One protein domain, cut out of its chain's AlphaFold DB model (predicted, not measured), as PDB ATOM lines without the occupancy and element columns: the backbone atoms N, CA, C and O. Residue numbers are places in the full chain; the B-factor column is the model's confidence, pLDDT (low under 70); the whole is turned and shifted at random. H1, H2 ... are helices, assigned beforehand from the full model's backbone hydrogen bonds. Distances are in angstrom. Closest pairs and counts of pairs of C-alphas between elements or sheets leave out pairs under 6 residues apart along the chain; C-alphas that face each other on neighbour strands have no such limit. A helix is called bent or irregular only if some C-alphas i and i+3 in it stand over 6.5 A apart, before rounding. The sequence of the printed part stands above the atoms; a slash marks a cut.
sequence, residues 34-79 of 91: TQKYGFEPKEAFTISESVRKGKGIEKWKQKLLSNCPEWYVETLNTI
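What this domain is: This is residues 34 to 79 of the 91 residues of an uncharacterized protein of Fusobacterium periodonticum ATCC 33693 (UniProt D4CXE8). Three short helices make a small all-helix body, their centres set as a triangle: H2 and H3 lie side by side, running opposite ways, and H1 stands over against the two of them, its line at a steep tilt to both. Few C-alphas of H1 come near the other two helices, while residues 34 to 40 make a turn of chain ahead of H1. The printed part has 46 residues with three named helices, in the order H1, H2, H3, and no named strand. It is compact, with a radius of gyration of the C-alphas of 9.7 A, and rounded, with spans of 23 by 22 by 16 A.

Where its parts are: The printed part begins at Thr 34, and residues 34 to 40 come before the first named helix. H1 is residues 41 to 52, from C-alpha 41 at (224.167, 279.563, 363.738) to C-alpha 52 at (234.028, 282.155, 351.238), and measures 16.1 A from first to last C-alpha. Residues 53 to 57 form a tight link to H2, residues 58 to 67, which measures 14.7 A and begins with C-alpha 58 at (237.637, 292.046, 360.164). H2 is irregular: C-alphas 59 and 62 are 7.8 A apart, and its line is a rough one. Residues 68 and 69 form a tight link to H3, residues 70 to 78, which measures 12.2 A and ends with C-alpha 78 at (244.895, 284.076, 355.503).

How they stand to each other: H1 is close to H2 but not clearly touching it; their closest C-alphas, those of Ile 47 and Trp 60, are 7.5 A apart. The two run opposite ways at a steep tilt of 55 degrees. H1 is also close to H3 but not clearly touching it, with the closest C-alphas, those of Val 51 and Leu 76, 6.9 A apart. These two run the same way at a steep tilt of 50 degrees. H2 and H3 only just touch, with 3 pairs of C-alphas within 8 A, the closest being those of Leu 64 and Val 73 at 6.4 A. They run opposite ways at a shallow tilt of 20 degrees and form a helical hairpin. In H1 and H3 every O i to N i+4 pair is within hydrogen-bond range; in H2 4 of 6 are.

The domain as a whole: The two C-alphas farthest apart, those of Lys 53 and Ser 66, are 23.4 A from each other. The C-alphas of Thr 34 and Ile 79, the first and last printed residues, are 19.3 A apart. The printed part has no cut, and both links between helices are tight. The mean pLDDT of the printed part is 89.0, and no printed residue is under 70.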
ATOM      1  N   THR A  34     230.016 276.843 365.418       93.06
ATOM      2  CA  THR A  34     228.794 276.440 366.144       93.06
ATOM      3  C   THR A  34     229.035 275.356 367.198       93.06
ATOM      4  O   THR A  34     228.543 275.469 368.314       93.06
ATOM      5  N   GLN A  35     229.789 274.303 366.869       90.50
ATOM      6  CA  GLN A  35     229.938 273.104 367.707       90.50
ATOM      7  C   GLN A  35     231.137 273.166 368.658       90.50
ATOM      8  O   GLN A  35     231.092 272.545 369.715       90.50
ATOM      9  N   LYS A  36     232.215 273.875 368.290       90.06
ATOM     10  CA  LYS A  36     233.446 273.962 369.098       90.06
ATOM     11  C   LYS A  36     233.541 275.278 369.867       90.06
ATOM     12  O   LYS A  36     233.957 275.264 371.017       90.06
ATOM     13  N   TYR A  37     233.154 276.392 369.245       90.69
ATOM     14  CA  TYR A  37     233.328 277.734 369.816       90.69
ATOM     15  C   TYR A  37     232.019 278.405 370.272       90.69
ATOM     16  O   TYR A  37     232.052 279.537 370.738       90.69
ATOM     17  N   GLY A  38     230.870 277.729 370.149       90.69
ATOM     18  CA  GLY A  38     229.597 278.180 370.726       90.69
ATOM     19  C   GLY A  38     228.952 279.403 370.063       90.69
ATOM     20  O   GLY A  38     228.125 280.067 370.682       90.69
ATOM     21  N   PHE A  39     229.305 279.723 368.817       93.56
ATOM     22  CA  PHE A  39     228.689 280.825 368.072       93.56
ATOM     23  C   PHE A  39     227.265 280.479 367.634       93.56
ATOM     24  O   PHE A  39     226.980 279.353 367.217       93.56
ATOM     25  N   GLU A  40     226.382 281.480 367.623       94.75
ATOM     26  CA  GLU A  40     225.034 281.309 367.086       94.75
ATOM     27  C   GLU A  40     225.067 280.925 365.595       94.75
ATOM     28  O   GLU A  40     225.849 281.501 364.826       94.75
ATOM     29  N   PRO A  41     224.178 280.023 365.127       93.12
ATOM     30  CA  PRO A  41     224.167 279.563 363.738       93.12
ATOM     31  C   PRO A  41     224.106 280.699 362.711       93.12
ATOM     32  O   PRO A  41     224.800 280.667 361.698       93.12
ATOM     33  N   LYS A  42     223.317 281.744 362.973       93.25
ATOM     34  CA  LYS A  42     223.182 282.892 362.063       93.25
ATOM     35  C   LYS A  42     224.491 283.676 361.921       93.25
ATOM     36  O   LYS A  42     224.852 284.105 360.820       93.25
ATOM     37  N   GLU A  43     225.214 283.848 363.021       92.19
ATOM     38  CA  GLU A  43     226.497 284.546 363.026       92.19
ATOM     39  C   GLU A  43     227.590 283.687 362.384       92.19
ATOM     40  O   GLU A  43     228.277 284.151 361.471       92.19
ATOM     41  N   ALA A  44     227.673 282.407 362.758       93.12
ATOM     42  CA  ALA A  44     228.599 281.451 362.158       93.12
ATOM     43  C   ALA A  44     228.405 281.331 360.637       93.12
ATOM     44  O   ALA A  44     229.382 281.293 359.884       93.12
ATOM     45  N   PHE A  45     227.152 281.333 360.168       91.38
ATOM     46  CA  PHE A  45     226.832 281.343 358.741       91.38
ATOM     47  C   PHE A  45     227.396 282.590 358.061       91.38
ATOM     48  O   PHE A  45     228.115 282.482 357.067       91.38
ATOM     49  N   THR A  46     227.146 283.763 358.642       92.50
ATOM     50  CA  THR A  46     227.610 285.044 358.097       92.50
ATOM     51  C   THR A  46     229.139 285.109 358.016       92.50
ATOM     52  O   THR A  46     229.679 285.521 356.986       92.50
ATOM     53  N   ILE A  47     229.842 284.643 359.053       91.06
ATOM     54  CA  ILE A  47     231.312 284.578 359.078       91.06
ATOM     55  C   ILE A  47     231.818 283.624 357.990       91.06
ATOM     56  O   ILE A  47     232.657 284.010 357.173       91.06
ATOM     57  N   SER A  48     231.275 282.405 357.924       88.81
ATOM     58  CA  SER A  48     231.700 281.402 356.939       88.81
ATOM     59  C   SER A  48     231.471 281.855 355.487       88.81
ATOM     60  O   SER A  48     232.329 281.642 354.627       88.81
ATOM     61  N   GLU A  49     230.371 282.565 355.217       88.75
ATOM     62  CA  GLU A  49     230.081 283.155 353.906       88.75
ATOM     63  C   GLU A  49     230.983 284.352 353.582       88.75
ATOM     64  O   GLU A  49     231.344 284.551 352.418       88.75
ATOM     65  N   SER A  50     231.372 285.146 354.584       88.69
ATOM     66  CA  SER A  50     232.325 286.248 354.411       88.69
ATOM     67  C   SER A  50     233.698 285.726 353.985       88.69
ATOM     68  O   SER A  50     234.256 286.197 352.989       88.69
ATOM     69  N   VAL A  51     234.189 284.687 354.672       86.31
ATOM     70  CA  VAL A  51     235.445 283.998 354.333       86.31
ATOM     71  C   VAL A  51     235.359 283.380 352.936       86.31
ATOM     72  O   VAL A  51     236.256 283.584 352.123       86.31
ATOM     73  N   ARG A  52     234.243 282.713 352.590       82.31
ATOM     74  CA  ARG A  52     234.028 282.155 351.238       82.31
ATOM     75  C   ARG A  52     234.132 283.212 350.139       82.31
ATOM     76  O   ARG A  52     234.652 282.926 349.065       82.31
ATOM     77  N   LYS A  53     233.593 284.406 350.383       83.06
ATOM     78  CA  LYS A  53     233.574 285.507 349.409       83.06
ATOM     79  C   LYS A  53     234.883 286.305 349.387       83.06
ATOM     80  O   LYS A  53     234.940 287.308 348.683       83.06
ATOM     81  N   GLY A  54     235.893 285.912 350.167       80.19
ATOM     82  CA  GLY A  54     237.154 286.645 350.276       80.19
ATOM     83  C   GLY A  54     236.999 288.034 350.903       80.19
ATOM     84  O   GLY A  54     237.862 288.884 350.716       80.19
ATOM     85  N   LYS A  55     235.902 288.284 351.637       82.44
ATOM     86  CA  LYS A  55     235.647 289.568 352.316       82.44
ATOM     87  C   LYS A  55     236.382 289.689 353.658       82.44
ATOM     88  O   LYS A  55     236.302 290.730 354.300       82.44
ATOM     89  N   GLY A  56     237.069 288.627 354.082       83.44
ATOM     90  CA  GLY A  56     237.781 288.557 355.354       83.44
ATOM     91  C   GLY A  56     236.851 288.448 356.564       83.44
ATOM     92  O   GLY A  56     235.646 288.206 356.440       83.44
ATOM     93  N   ILE A  57     237.439 288.616 357.750       89.06
ATOM     94  CA  ILE A  57     236.770 288.459 359.053       89.06
ATOM     95  C   ILE A  57     236.873 289.702 359.941       89.06
ATOM     96  O   ILE A  57     236.578 289.628 361.127       89.06
ATOM     97  N   GLU A  58     237.284 290.846 359.392       87.81
ATOM     98  CA  GLU A  58     237.637 292.046 360.164       87.81
ATOM     99  C   GLU A  58     236.526 292.495 361.126       87.81
ATOM    100  O   GLU A  58     236.787 292.728 362.304       87.81
ATOM    101  N   LYS A  59     235.266 292.461 360.673       90.00
ATOM    102  CA  LYS A  59     234.080 292.785 361.490       90.00
ATOM    103  C   LYS A  59     233.907 291.902 362.728       90.00
ATOM    104  O   LYS A  59     233.323 292.340 363.711       90.00
ATOM    105  N   TRP A  60     234.387 290.662 362.672       92.19
ATOM    106  CA  TRP A  60     234.281 289.687 363.756       92.19
ATOM    107  C   TRP A  60     235.628 289.405 364.414       92.19
ATOM    108  O   TRP A  60     235.680 288.585 365.322       92.19
ATOM    109  N   LYS A  61     236.717 290.065 363.995       89.50
ATOM    110  CA  LYS A  61     238.084 289.718 364.406       89.50
ATOM    111  C   LYS A  61     238.255 289.770 365.921       89.50
ATOM    112  O   LYS A  61     238.742 288.807 366.492       89.50
ATOM    113  N   GLN A  62     237.792 290.836 366.577       91.88
ATOM    114  CA  GLN A  62     237.855 290.940 368.041       91.88
ATOM    115  C   GLN A  62     237.044 289.836 368.730       91.88
ATOM    116  O   GLN A  62     237.554 289.159 369.614       91.88
ATOM    117  N   LYS A  63     235.809 289.593 368.276       92.25
ATOM    118  CA  LYS A  63     234.944 288.547 368.841       92.25
ATOM    119  C   LYS A  63     235.535 287.148 368.646       92.25
ATOM    120  O   LYS A  63     235.464 286.319 369.548       92.25
ATOM    121  N   LEU A  64     236.128 286.893 367.484       91.94
ATOM    122  CA  LEU A  64     236.818 285.649 367.167       91.94
ATOM    123  C   LEU A  64     238.071 285.480 368.030       91.94
ATOM    124  O   LEU A  64     238.247 284.402 368.574       91.94
ATOM    125  N   LEU A  65     238.880 286.525 368.231       92.44
ATOM    126  CA  LEU A  65     240.058 286.472 369.113       92.44
ATOM    127  C   LEU A  65     239.692 286.207 370.581       92.44
ATOM    128  O   LEU A  65     240.455 285.565 371.290       92.44
ATOM    129  N   SER A  66     238.525 286.667 371.040       92.56
ATOM    130  CA  SER A  66     238.056 286.395 372.406       92.56
ATOM    131  C   SER A  66     237.513 284.976 372.611       92.56
ATOM    132  O   SER A  66     237.529 284.491 373.736       92.56
ATOM    133  N   ASN A  67     236.997 284.324 371.562       91.31
ATOM    134  CA  ASN A  67     236.290 283.035 371.676       91.31
ATOM    135  C   ASN A  67     237.016 281.861 371.001       91.31
ATOM    136  O   ASN A  67     236.667 280.704 371.223       91.31
ATOM    137  N   CYS A  68     237.992 282.140 370.141       91.56
ATOM    138  CA  CYS A  68     238.738 281.155 369.371       91.56
ATOM    139  C   CYS A  68     240.245 281.356 369.590       91.56
ATOM    140  O   CYS A  68     240.691 282.486 369.785       91.56
ATOM    141  N   PRO A  69     241.053 280.291 369.480       90.62
ATOM    142  CA  PRO A  69     242.504 280.412 369.484       90.62
ATOM    143  C   PRO A  69     243.019 281.330 368.367       90.62
ATOM    144  O   PRO A  69     242.489 281.310 367.255       90.62
ATOM    145  N   GLU A  70     244.103 282.060 368.630       89.38
ATOM    146  CA  GLU A  70     244.696 283.015 367.683       89.38
ATOM    147  C   GLU A  70     245.011 282.380 366.321       89.38
ATOM    148  O   GLU A  70     244.568 282.888 365.289       89.38
ATOM    149  N   TRP A  71     245.629 281.192 366.320       86.69
ATOM    150  CA  TRP A  71     245.957 280.452 365.096       86.69
ATOM    151  C   TRP A  71     244.735 280.210 364.194       86.69
ATOM    152  O   TRP A  71     244.845 280.229 362.966       86.69
ATOM    153  N   TYR A  72     243.550 280.003 364.782       89.19
ATOM    154  CA  TYR A  72     242.312 279.768 364.038       89.19
ATOM    155  C   TYR A  72     241.868 281.049 363.334       89.19
ATOM    156  O   TYR A  72     241.543 281.037 362.146       89.19
ATOM    157  N   VAL A  73     241.915 282.174 364.049       90.25
ATOM    158  CA  VAL A  73     241.564 283.494 363.516       90.25
ATOM    159  C   VAL A  73     242.531 283.911 362.407       90.25
ATOM    160  O   VAL A  73     242.097 284.376 361.351       90.25
ATOM    161  N   GLU A  74     243.829 283.691 362.598       87.38
ATOM    162  CA  GLU A  74     244.850 283.965 361.584       87.38
ATOM    163  C   GLU A  74     244.682 283.089 360.342       87.38
ATOM    164  O   GLU A  74     244.785 283.580 359.212       87.38
ATOM    165  N   THR A  75     244.348 281.811 360.531       86.38
ATOM    166  CA  THR A  75     244.056 280.896 359.422       86.38
ATOM    167  C   THR A  75     242.854 281.401 358.621       86.38
ATOM    168  O   THR A  75     242.956 281.549 357.402       86.38
ATOM    169  N   LEU A  76     241.747 281.764 359.283       87.38
ATOM    170  CA  LEU A  76     240.563 282.339 358.626       87.38
ATOM    171  C   LEU A  76     240.860 283.641 357.867       87.38
ATOM    172  O   LEU A  76     240.256 283.884 356.823       87.38
ATOM    173  N   ASN A  77     241.776 284.468 358.373       84.19
ATOM    174  CA  ASN A  77     242.188 285.712 357.721       84.19
ATOM    175  C   ASN A  77     243.114 285.480 356.511       84.19
ATOM    176  O   ASN A  77     243.108 286.258 355.558       84.19
ATOM    177  N   THR A  78     243.910 284.410 356.545       80.31
ATOM    178  CA  THR A  78     244.895 284.076 355.503       80.31
ATOM    179  C   THR A  78     244.268 283.314 354.333       80.31
ATOM    180  O   THR A  78     244.734 283.415 353.194       80.31
ATOM    181  N   ILE A  79     243.198 282.560 354.590       75.94
ATOM    182  CA  ILE A  79     242.473 281.804 353.570       75.94
ATOM    183  C   ILE A  79     241.879 282.764 352.521       75.94
ATOM    184  O   ILE A  79     240.932 283.502 352.786       75.94
TER     185      ILE A  79